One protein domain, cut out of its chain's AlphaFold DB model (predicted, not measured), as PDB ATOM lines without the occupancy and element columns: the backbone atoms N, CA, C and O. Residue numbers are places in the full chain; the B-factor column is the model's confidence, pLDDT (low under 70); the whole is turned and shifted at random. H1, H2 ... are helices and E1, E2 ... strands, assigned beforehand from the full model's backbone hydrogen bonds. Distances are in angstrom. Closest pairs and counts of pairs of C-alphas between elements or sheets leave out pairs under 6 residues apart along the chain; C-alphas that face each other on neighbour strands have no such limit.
ATOM      1  N   SER A 492     160.537 167.374 166.858       81.94
ATOM      2  CA  SER A 492     161.238 166.851 165.684       81.94
ATOM      3  C   SER A 492     160.645 165.521 165.199       81.94
ATOM      4  O   SER A 492     160.166 164.684 165.971       81.94
ATOM      5  N   VAL A 493     160.753 165.279 163.889       88.38
ATOM      6  CA  VAL A 493     160.488 163.962 163.278       88.38
ATOM      7  C   VAL A 493     161.332 162.869 163.942       88.38
ATOM      8  O   VAL A 493     160.862 161.745 164.115       88.38
ATOM      9  N   CYS A 494     162.559 163.202 164.350       88.50
ATOM     10  CA  CYS A 494     163.504 162.269 164.946       88.50
ATOM     11  C   CYS A 494     163.026 161.719 166.290       88.50
ATOM     12  O   CYS A 494     163.062 160.506 166.484       88.50
ATOM     13  N   GLU A 495     162.502 162.562 167.182       86.06
ATOM     14  CA  GLU A 495     162.031 162.116 168.502       86.06
ATOM     15  C   GLU A 495     160.885 161.108 168.391       86.06
ATOM     16  O   GLU A 495     160.853 160.113 169.116       86.06
ATOM     17  N   LYS A 496     159.978 161.301 167.423       88.25
ATOM     18  CA  LYS A 496     158.926 160.322 167.113       88.25
ATOM     19  C   LYS A 496     159.493 158.976 166.642       88.25
ATOM     20  O   LYS A 496     158.897 157.935 166.900       88.25
ATOM     21  N   LEU A 497     160.651 158.990 165.984       88.00
ATOM     22  CA  LEU A 497     161.404 157.801 165.574       88.00
ATOM     23  C   LEU A 497     162.342 157.270 166.681       88.00
ATOM     24  O   LEU A 497     163.158 156.394 166.401       88.00
ATOM     25  N   LYS A 498     162.255 157.792 167.918       88.62
ATOM     26  CA  LYS A 498     163.181 157.515 169.038       88.62
ATOM     27  C   LYS A 498     164.659 157.767 168.672       88.62
ATOM     28  O   LYS A 498     165.563 157.048 169.096       88.62
ATOM     29  N   LYS A 499     164.889 158.802 167.862       88.62
ATOM     30  CA  LYS A 499     166.191 159.292 167.394       88.62
ATOM     31  C   LYS A 499     166.391 160.761 167.786       88.62
ATOM     32  O   LYS A 499     165.435 161.477 168.061       88.62
ATOM     33  N   VAL A 500     167.633 161.226 167.748       84.19
ATOM     34  CA  VAL A 500     168.014 162.633 167.955       84.19
ATOM     35  C   VAL A 500     168.167 163.320 166.590       84.19
ATOM     36  O   VAL A 500     168.641 162.683 165.642       84.19
ATOM     37  N   LYS A 501     167.766 164.597 166.471       83.94
ATOM     38  CA  LYS A 501     168.025 165.417 165.268       83.94
ATOM     39  C   LYS A 501     169.534 165.573 165.065       83.94
ATOM     40  O   LYS A 501     170.278 165.795 166.016       83.94
ATOM     41  N   CYS A 502     169.975 165.490 163.820       83.44
ATOM     42  CA  CYS A 502     171.314 165.884 163.400       83.44
ATOM     43  C   CYS A 502     171.250 166.463 161.983       83.44
ATOM     44  O   CYS A 502     170.241 166.306 161.293       83.44
ATOM     45  N   ASP A 503     172.314 167.134 161.559       81.19
ATOM     46  CA  ASP A 503     172.449 167.613 160.186       81.19
ATOM     47  C   ASP A 503     173.147 166.536 159.345       81.19
ATOM     48  O   ASP A 503     173.978 165.775 159.849       81.19
ATOM     49  N   CYS A 504     172.775 166.439 158.073       86.44
ATOM     50  CA  CYS A 504     173.481 165.607 157.106       86.44
ATOM     51  C   CYS A 504     174.542 166.429 156.369       86.44
ATOM     52  O   CYS A 504     174.337 167.611 156.111       86.44
ATOM     53  N   ASP A 505     175.599 165.772 155.904       79.00
ATOM     54  CA  ASP A 505     176.579 166.395 155.014       79.00
ATOM     55  C   ASP A 505     176.138 166.357 153.540       79.00
ATOM     56  O   ASP A 505     175.390 165.477 153.087       79.00
ATOM     57  N   GLY A 506     176.693 167.274 152.748       81.19
ATOM     58  CA  GLY A 506     176.736 167.154 151.291       81.19
ATOM     59  C   GLY A 506     175.378 167.377 150.624       81.19
ATOM     60  O   GLY A 506     174.643 168.298 150.970       81.19
ATOM     61  N   GLU A 507     175.019 166.517 149.670       81.19
ATOM     62  CA  GLU A 507     173.725 166.571 148.965       81.19
ATOM     63  C   GLU A 507     172.514 166.317 149.880       81.19
ATOM     64  O   GLU A 507     171.391 166.693 149.550       81.19
ATOM     65  N   ASN A 508     172.725 165.688 151.041       87.50
ATOM     66  CA  ASN A 508     171.659 165.389 151.996       87.50
ATOM     67  C   ASN A 508     171.437 166.510 153.021       87.50
ATOM     68  O   ASN A 508     170.487 166.425 153.792       87.50
ATOM     69  N   SER A 509     172.267 167.557 153.031       84.75
ATOM     70  CA  SER A 509     172.260 168.618 154.054       84.75
ATOM     71  C   SER A 509     170.972 169.430 154.164       84.75
ATOM     72  O   SER A 509     170.696 170.012 155.207       84.75
ATOM     73  N   CYS A 510     170.136 169.400 153.127       86.94
ATOM     74  CA  CYS A 510     168.802 169.995 153.130       86.94
ATOM     75  C   CYS A 510     167.661 169.002 153.379       86.94
ATOM     76  O   CYS A 510     166.496 169.338 153.163       86.94
ATOM     77  N   ARG A 511     167.958 167.786 153.849       89.75
ATOM     78  CA  ARG A 511     166.972 166.776 154.262       89.75
ATOM     79  C   ARG A 511     166.832 166.747 155.780       89.75
ATOM     80  O   ARG A 511     167.757 167.064 156.518       89.75
ATOM     81  N   ILE A 512     165.666 166.323 156.260       87.62
ATOM     82  CA  ILE A 512     165.466 166.043 157.686       87.62
ATOM     83  C   ILE A 512     166.260 164.783 158.042       87.62
ATOM     84  O   ILE A 512     165.954 163.709 157.518       87.62
ATOM     85  N   CYS A 513     167.252 164.908 158.927       89.81
ATOM     86  CA  CYS A 513     168.162 163.822 159.285       89.81
ATOM     87  C   CYS A 513     168.198 163.512 160.792       89.81
ATOM     88  O   CYS A 513     167.971 164.377 161.642       89.81
ATOM     89  N   CYS A 514     168.454 162.240 161.123       91.00
ATOM     90  CA  CYS A 514     168.388 161.714 162.488       91.00
ATOM     91  C   CYS A 514     169.434 160.612 162.762       91.00
ATOM     92  O   CYS A 514     169.694 159.771 161.898       91.00
ATOM     93  N   LYS A 515     169.923 160.529 164.008       89.19
ATOM     94  CA  LYS A 515     170.821 159.471 164.536       89.19
ATOM     95  C   LYS A 515     170.244 158.821 165.803       89.19
ATOM     96  O   LYS A 515     169.417 159.443 166.471       89.19
ATOM     97  N   LYS A 516     170.616 157.586 166.158       86.75
ATOM     98  CA  LYS A 516     170.218 156.990 167.457       86.75
ATOM     99  C   LYS A 516     170.795 157.791 168.631       86.75
ATOM    100  O   LYS A 516     171.837 158.426 168.514       86.75
ATOM    101  N   SER A 517     170.121 157.733 169.782       72.81
ATOM    102  CA  SER A 517     170.496 158.523 170.965       72.81
ATOM    103  C   SER A 517     171.774 158.048 171.672       72.81
ATOM    104  O   SER A 517     172.437 158.851 172.316       72.81
ATOM    105  N   ASN A 518     172.134 156.766 171.544       65.19
ATOM    106  CA  ASN A 518     173.178 156.124 172.359       65.19
ATOM    107  C   ASN A 518     174.453 155.807 171.554       65.19
ATOM    108  O   ASN A 518     175.141 154.831 171.837       65.19
ATOM    109  N   SER A 519     174.750 156.577 170.504       59.56
ATOM    110  CA  SER A 519     175.968 156.398 169.711       59.56
ATOM    111  C   SER A 519     176.459 157.722 169.129       59.56
ATOM    112  O   SER A 519     175.777 158.367 168.334       59.56
ATOM    113  N   SER A 520     177.678 158.104 169.505       58.22
ATOM    114  CA  SER A 520     178.469 159.156 168.858       58.22
ATOM    115  C   SER A 520     179.152 158.679 167.565       58.22
ATOM    116  O   SER A 520     179.659 159.506 166.815       58.22
ATOM    117  N   THR A 521     179.140 157.370 167.283       62.47
ATOM    118  CA  THR A 521     179.753 156.744 166.099       62.47
ATOM    119  C   THR A 521     178.767 156.461 164.958       62.47
ATOM    120  O   THR A 521     179.196 156.221 163.828       62.47
ATOM    121  N   GLU A 522     177.452 156.506 165.198       73.88
ATOM    122  CA  GLU A 522     176.442 156.334 164.149       73.88
ATOM    123  C   GLU A 522     176.279 157.619 163.316       73.88
ATOM    124  O   GLU A 522     175.907 158.677 163.830       73.88
ATOM    125  N   LYS A 523     176.533 157.514 162.005       82.12
ATOM    126  CA  LYS A 523     176.407 158.631 161.058       82.12
ATOM    127  C   LYS A 523     174.972 159.159 160.990       82.12
ATOM    128  O   LYS A 523     174.012 158.389 161.030       82.12
ATOM    129  N   CYS A 524     174.832 160.471 160.807       88.38
ATOM    130  CA  CYS A 524     173.533 161.084 160.558       88.38
ATOM    131  C   CYS A 524     172.933 160.584 159.231       88.38
ATOM    132  O   CYS A 524     173.648 160.449 158.238       88.38
ATOM    133  N   GLN A 525     171.628 160.287 159.208       90.44
ATOM    134  CA  GLN A 525     170.947 159.729 158.033       90.44
ATOM    135  C   GLN A 525     169.618 160.443 157.739       90.44
ATOM    136  O   GLN A 525     168.879 160.743 158.683       90.44
ATOM    137  N   PRO A 526     169.268 160.668 156.457       91.81
ATOM    138  CA  PRO A 526     168.015 161.308 156.065       91.81
ATOM    139  C   PRO A 526     166.802 160.398 156.301       91.81
ATOM    140  O   PRO A 526     166.845 159.190 156.062       91.81
ATOM    141  N   VAL A 527     165.687 160.983 156.743       90.19
ATOM    142  CA  VAL A 527     164.444 160.253 157.019       90.19
ATOM    143  C   VAL A 527     163.688 159.962 155.724       90.19
ATOM    144  O   VAL A 527     163.150 160.868 155.082       90.19
ATOM    145  N   TYR A 528     163.600 158.680 155.378       89.12
ATOM    146  CA  TYR A 528     162.765 158.182 154.289       89.12
ATOM    147  C   TYR A 528     161.339 157.884 154.777       89.12
ATOM    148  O   TYR A 528     161.125 157.047 155.658       89.12
ATOM    149  N   PHE A 529     160.346 158.549 154.192       85.69
ATOM    150  CA  PHE A 529     158.936 158.393 154.541       85.69
ATOM    151  C   PHE A 529     158.307 157.301 153.671       85.69
ATOM    152  O   PHE A 529     157.747 157.585 152.614       85.69
ATOM    153  N   GLN A 530     158.385 156.047 154.136       81.75
ATOM    154  CA  GLN A 530     157.986 154.836 153.396       81.75
ATOM    155  C   GLN A 530     156.650 154.960 152.634       81.75
ATOM    156  O   GLN A 530     156.609 154.676 151.440       81.75
ATOM    157  N   HIS A 531     155.581 155.439 153.284       80.38
ATOM    158  CA  HIS A 531     154.251 155.584 152.667       80.38
ATOM    159  C   HIS A 531     154.180 156.600 151.512       80.38
ATOM    160  O   HIS A 531     153.272 156.515 150.695       80.38
ATOM    161  N   GLU A 532     155.105 157.560 151.444       79.94
ATOM    162  CA  GLU A 532     155.198 158.547 150.355       79.94
ATOM    163  C   GLU A 532     156.358 158.252 149.392       79.94
ATOM    164  O   GLU A 532     156.574 159.006 148.447       79.94
ATOM    165  N   LYS A 533     157.127 157.181 149.643       84.50
ATOM    166  CA  LYS A 533     158.337 156.793 148.899       84.50
ATOM    167  C   LYS A 533     159.328 157.951 148.672       84.50
ATOM    168  O   LYS A 533     159.967 158.035 147.629       84.50
ATOM    169  N   THR A 534     159.448 158.865 149.641       85.75
ATOM    170  CA  THR A 534     160.202 160.120 149.471       85.75
ATOM    171  C   THR A 534     160.927 160.579 150.737       85.75
ATOM    172  O   THR A 534     160.637 160.127 151.848       85.75
ATOM    173  N   PHE A 535     161.860 161.513 150.570       86.88
ATOM    174  CA  PHE A 535     162.512 162.251 151.653       86.88
ATOM    175  C   PHE A 535     161.818 163.605 151.848       86.88
ATOM    176  O   PHE A 535     161.356 164.218 150.886       86.88
ATOM    177  N   LYS A 536     161.762 164.108 153.087       86.38
ATOM    178  CA  LYS A 536     161.302 165.482 153.354       86.38
ATOM    179  C   LYS A 536     162.497 166.417 153.491       86.38
ATOM    180  O   LYS A 536     163.377 166.200 154.326       86.38
ATOM    181  N   ASN A 537     162.482 167.472 152.686       85.25
ATOM    182  CA  ASN A 537     163.466 168.544 152.744       85.25
ATOM    183  C   ASN A 537     163.117 169.532 153.868       85.25
ATOM    184  O   ASN A 537     161.931 169.752 154.158       85.25
ATOM    185  N   LEU A 538     164.138 170.154 154.455       78.50
ATOM    186  CA  LEU A 538     163.999 171.325 155.320       78.50
ATOM    187  C   LEU A 538     163.249 172.455 154.577       78.50
ATOM    188  O   LEU A 538     163.202 172.460 153.341       78.50
ATOM    189  N   PRO A 539     162.601 173.396 155.286       68.81
ATOM    190  CA  PRO A 539     162.031 174.580 154.649       68.81
ATOM    191  C   PRO A 539     163.113 175.441 153.966       68.81
ATOM    192  O   PRO A 539     164.270 175.412 154.392       68.81
ATOM    193  N   PRO A 540     162.763 176.233 152.934       65.75
ATOM    194  CA  PRO A 540     163.690 177.194 152.345       65.75
ATOM    195  C   PRO A 540     164.247 178.170 153.390       65.75
ATOM    196  O   PRO A 540     163.539 178.545 154.322       65.75
ATOM    197  N   GLY A 541     165.507 178.577 153.231       59.75
ATOM    198  CA  GLY A 541     166.195 179.486 154.157       59.75
ATOM    199  C   GLY A 541     166.801 178.826 155.404       59.75
ATOM    200  O   GLY A 541     167.519 179.498 156.137       59.75
ATOM    201  N   PHE A 542     166.576 177.528 155.644       64.62
ATOM    202  CA  PHE A 542     167.296 176.785 156.688       64.62
ATOM    203  C   PHE A 542     168.767 176.576 156.305       64.62
ATOM    204  O   PHE A 542     169.065 176.280 155.146       64.62
ATOM    205  N   GLY A 543     169.664 176.682 157.287       66.81
ATOM    206  CA  GLY A 543     171.100 176.439 157.124       66.81
ATOM    207  C   GLY A 543     171.471 175.002 156.758       66.81
ATOM    208  O   GLY A 543     170.909 174.055 157.312       66.81
ATOM    209  N   CYS A 544     172.456 174.855 155.872       74.19
ATOM    210  CA  CYS A 544     172.981 173.579 155.382       74.19
ATOM    211  C   CYS A 544     174.496 173.647 155.121       74.19
ATOM    212  O   CYS A 544     175.037 174.726 154.874       74.19
ATOM    213  N   GLU A 545     175.175 172.496 155.127       72.38
ATOM    214  CA  GLU A 545     176.615 172.390 154.858       72.38
ATOM    215  C   GLU A 545     176.917 171.352 153.763       72.38
ATOM    216  O   GLU A 545     176.464 170.207 153.802       72.38
ATOM    217  N   ASN A 546     177.723 171.734 152.772       71.00
ATOM    218  CA  ASN A 546     178.153 170.846 151.696       71.00
ATOM    219  C   ASN A 546     179.651 171.051 151.423       71.00
ATOM    220  O   ASN A 546     180.069 172.134 151.024       71.00
ATOM    221  N   LYS A 547     180.463 170.007 151.659       64.00
ATOM    222  CA  LYS A 547     181.938 170.026 151.540       64.00
ATOM    223  C   LYS A 547     182.614 171.150 152.355       64.00
ATOM    224  O   LYS A 547     183.488 171.833 151.828       64.00
ATOM    225  N   LYS A 548     182.223 171.348 153.623       61.78
ATOM    226  CA  LYS A 548     182.708 172.440 154.500       61.78
ATOM    227  C   LYS A 548     182.430 173.863 153.995       61.78
ATOM    228  O   LYS A 548     183.077 174.815 154.422       61.78
ATOM    229  N   MET A 549     181.467 174.021 153.090       57.06
ATOM    230  CA  MET A 549     180.925 175.320 152.695       57.06
ATOM    231  C   MET A 549     179.494 175.437 153.209       57.06
ATOM    232  O   MET A 549     178.709 174.490 153.096       57.06
ATOM    233  N   ILE A 550     179.158 176.601 153.761       67.19
ATOM    234  CA  ILE A 550     177.876 176.842 154.429       67.19
ATOM    235  C   ILE A 550     176.928 177.553 153.461       67.19
ATOM    236  O   ILE A 550     177.322 178.445 152.704       67.19
ATOM    237  N   GLY A 551     175.664 177.145 153.464       69.81
ATOM    238  CA  GLY A 551     174.626 177.654 152.577       69.81
ATOM    239  C   GLY A 551     173.243 177.647 153.215       69.81
ATOM    240  O   GLY A 551     173.094 177.404 154.412       69.81
ATOM    241  N   VAL A 552     172.221 177.878 152.388       67.88
ATOM    242  CA  VAL A 552     170.818 177.646 152.765       67.88
ATOM    243  C   VAL A 552     170.088 176.763 151.770       67.88
ATOM    244  O   VAL A 552     170.405 176.715 150.579       67.88
ATOM    245  N   CYS A 553     169.060 176.092 152.269       74.06
ATOM    246  CA  CYS A 553     168.172 175.276 151.465       74.06
ATOM    247  C   CYS A 553     167.284 176.125 150.557       74.06
ATOM    248  O   CYS A 553     166.651 177.085 151.004       74.06
ATOM    249  N   GLN A 554     167.198 175.735 149.286       78.62
ATOM    250  CA  GLN A 554     166.227 176.274 148.335       78.62
ATOM    251  C   GLN A 554     164.970 175.392 148.245       78.62
ATOM    252  O   GLN A 554     164.868 174.331 148.864       78.62
ATOM    253  N   THR A 555     163.975 175.844 147.481       75.19
ATOM    254  CA  THR A 555     162.683 175.159 147.294       75.19
ATOM    255  C   THR A 555     162.788 173.792 146.617       75.19
ATOM    256  O   THR A 555     161.905 172.960 146.825       75.19
ATOM    257  N   ASP A 556     163.855 173.532 145.857       79.75
ATOM    258  CA  ASP A 556     164.155 172.220 145.271       79.75
ATOM    259  C   ASP A 556     164.805 171.240 146.271       79.75
ATOM    260  O   ASP A 556     164.900 170.044 146.000       79.75
ATOM    261  N   GLY A 557     165.209 171.726 147.450       79.81
ATOM    262  CA  GLY A 557     165.906 170.949 148.471       79.81
ATOM    263  C   GLY A 557     167.410 170.811 148.268       79.81
ATOM    264  O   GLY A 557     168.002 169.949 148.913       79.81
ATOM    265  N   LYS A 558     168.041 171.617 147.406       85.44
ATOM    266  CA  LYS A 558     169.505 171.707 147.340       85.44
ATOM    267  C   LYS A 558     170.042 172.749 148.318       85.44
ATOM    268  O   LYS A 558     169.388 173.752 148.604       85.44
ATOM    269  N   CYS A 559     171.263 172.511 148.788       81.12
ATOM    270  CA  CYS A 559     172.029 173.480 149.561       81.12
ATOM    271  C   CYS A 559     172.706 174.480 148.616       81.12
ATOM    272  O   CYS A 559     173.649 174.125 147.905       81.12
ATOM    273  N   HIS A 560     172.221 175.721 148.593       81.06
ATOM    274  CA  HIS A 560     172.853 176.812 147.863       81.06
ATOM    275  C   HIS A 560     173.922 177.453 148.749       81.06
ATOM    276  O   HIS A 560     173.595 178.130 149.725       81.06
ATOM    277  N   ILE A 561     175.195 177.262 148.396       71.56
ATOM    278  CA  ILE A 561     176.331 177.831 149.130       71.56
ATOM    279  C   ILE A 561     176.236 179.360 149.200       71.56
ATOM    280  O   ILE A 561     175.879 180.035 148.234       71.56
ATOM    281  N   ILE A 562     176.539 179.897 150.376       61.50
ATOM    282  CA  ILE A 562     176.586 181.330 150.689       61.50
ATOM    283  C   ILE A 562     178.011 181.719 151.055       61.50
ATOM    284  O   ILE A 562     178.513 182.726 150.561       61.50
ATOM    285  N   LEU A 563     178.648 180.895 151.889       56.06
ATOM    286  CA  LEU A 563     179.996 181.084 152.389       56.06
ATOM    287  C   LEU A 563     180.898 179.955 151.885       56.06
ATOM    288  O   LEU A 563     180.847 178.822 152.372       56.06
ATOM    289  N   THR A 564     181.807 180.303 150.978       45.09
ATOM    290  CA  THR A 564     183.197 179.904 151.211       45.09
ATOM    291  C   THR A 564     183.656 180.612 152.489       45.09
ATOM    292  O   THR A 564     183.281 181.765 152.720       45.09
ATOM    293  N   VAL A 565     184.420 179.934 153.349       43.31
ATOM    294  CA  VAL A 565     184.894 180.528 154.611       43.31
ATOM    295  C   VAL A 565     185.930 181.603 154.278       43.31
ATOM    296  O   VAL A 565     187.105 181.318 154.061       43.31
ATOM    297  N   SER A 566     185.456 182.838 154.124       40.78
ATOM    298  CA  SER A 566     186.259 183.958 153.648       40.78
ATOM    299  C   SER A 566     186.824 184.735 154.835       40.78
ATOM    300  O   SER A 566     186.034 185.221 155.654       40.78
ATOM    301  N   PRO A 567     188.155 184.957 154.908       44.34
ATOM    302  CA  PRO A 567     188.769 185.792 155.942       44.34
ATOM    303  C   PRO A 567     188.147 187.189 156.048       44.34
ATOM    304  O   PRO A 567     188.232 187.820 157.095       44.34
ATOM    305  N   ILE A 568     187.486 187.657 154.982       39.00
ATOM    306  CA  ILE A 568     186.824 188.960 154.889       39.00
ATOM    307  C   ILE A 568     185.739 189.152 155.960       39.00
ATOM    308  O   ILE A 568     185.600 190.268 156.439       39.00
ATOM    309  N   ILE A 569     184.998 188.123 156.392       44.53
ATOM    310  CA  ILE A 569     183.953 188.309 157.425       44.53
ATOM    311  C   ILE A 569     184.594 188.559 158.798       44.53
ATOM    312  O   ILE A 569     184.337 189.591 159.422       44.53
ATOM    313  N   ASN A 570     185.531 187.701 159.208       43.22
ATOM    314  CA  ASN A 570     186.286 187.873 160.454       43.22
ATOM    315  C   ASN A 570     187.174 189.144 160.408       43.22
ATOM    316  O   ASN A 570     187.386 189.805 161.430       43.22
ATOM    317  N   ALA A 571     187.617 189.573 159.220       38.72
ATOM    318  CA  ALA A 571     188.293 190.854 159.002       38.72
ATOM    319  C   ALA A 571     187.344 192.063 159.115       38.72
ATOM    320  O   ALA A 571     187.692 193.044 159.759       38.72
ATOM    321  N   LEU A 572     186.134 192.014 158.547       48.09
ATOM    322  CA  LEU A 572     185.143 193.094 158.658       48.09
ATOM    323  C   LEU A 572     184.711 193.296 160.115       48.09
ATOM    324  O   LEU A 572     184.621 194.429 160.587       48.09
ATOM    325  N   GLN A 573     184.509 192.205 160.853       47.22
ATOM    326  CA  GLN A 573     184.109 192.279 162.255       47.22
ATOM    327  C   GLN A 573     185.274 192.719 163.165       47.22
ATOM    328  O   GLN A 573     185.059 193.520 164.079       47.22
ATOM    329  N   SER A 574     186.526 192.343 162.863       41.62
ATOM    330  CA  SER A 574     187.702 192.899 163.561       41.62
ATOM    331  C   SER A 574     188.018 194.357 163.186       41.62
ATOM    332  O   SER A 574     188.416 195.112 164.073       41.62
ATOM    333  N   LEU A 575     187.736 194.810 161.956       41.50
ATOM    334  CA  LEU A 575     187.776 196.228 161.545       41.50
ATOM    335  C   LEU A 575     186.728 197.093 162.274       41.50
ATOM    336  O   LEU A 575     186.970 198.275 162.533       41.50
TER     337      LEU A 575
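Overview. This is residues 492 to 575 of the 642 residues of the protein "Disintegrin and metalloproteinase domain-containing protein 10" of Thelohanellus kitauei (UniProt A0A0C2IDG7). Two small strand-built parts sit one after the other along an elongated domain: the hairpin E1 and E2 with the short helix H1 close by, then a strongly twisted three-stranded sheet of E3, E4 and E5. Helix H2, with residue 566 before it, sticks out as an arm beyond the sheet, and residues 529 to 534 of the long loop between the two parts stick out as well. The printed part has 84 residues, with two named helices and five named strands in the order H1 E1 E2 E3 E4 E5 H2; under half of the residues are in named elements, and the class is mixed, helices and strands. Both sheets, E1 - E2 and E3 - E4 - E5, are antiparallel. The whole is loose, with a radius of gyration of the C-alphas of 15.1 A and spans of 51 by 31 by 19 A.

Along the chain. H1 is residues 493 to 496, and C-alpha 493 is at (160.488, 163.962, 163.278). E1 is residues 499 to 502 and E2 residues 513 to 516, 10.8 A long. E3 is residues 543 to 546, with C-alpha 543 at (171.100, 176.439, 157.124). E4 is residues 549 to 553, 12.8 A long, and E5 residues 559 to 563, 11.4 A long. H2 is residues 567 to 575, 11.9 A long, and ends with C-alpha 575 at (187.776, 196.228, 161.545).

Arrangement. The closest C-alphas of H1 and E1, those of Cys 494 and Val 500, are 5.4 A apart. E1 and E2 form a hairpin, antiparallel at 134 degrees, with N 500 and O 515 within hydrogen-bond range at 2.8 A. Residues 513 to 514 of E2 also pair, antiparallel, with residues 525 to 526. E2 and E3 are apart. E3, E4 and E5 form a meander, each strand the antiparallel neighbour of the one before. In the hairpin E3 and E4, N 546 and O 549 are 2.9 A apart, within hydrogen-bond range; in the hairpin E4 and E5, N 552 and O 560 are within that range at 3.0 A. E3 and E5 are edge strands. H1 and H2 are not on this sheet. In H2 every O i to N i+4 pair is within hydrogen-bond range; H1 is too short for such a pair, and its one O i to N i+3 pair is within range.

Size, cuts and confidence. The two C-alphas farthest apart, those of His 531 and Leu 575, are 53.4 A apart. The printed part has no cut. The link E2 to E3, residues 517 to 542, is long. Without the stretches that stand free, the body spans 33 by 23 by 14 A. The mean pLDDT of the printed part is 73.6; it is under 70 in 29 residues, among them 562 to 575, and H2 has a mean of 43.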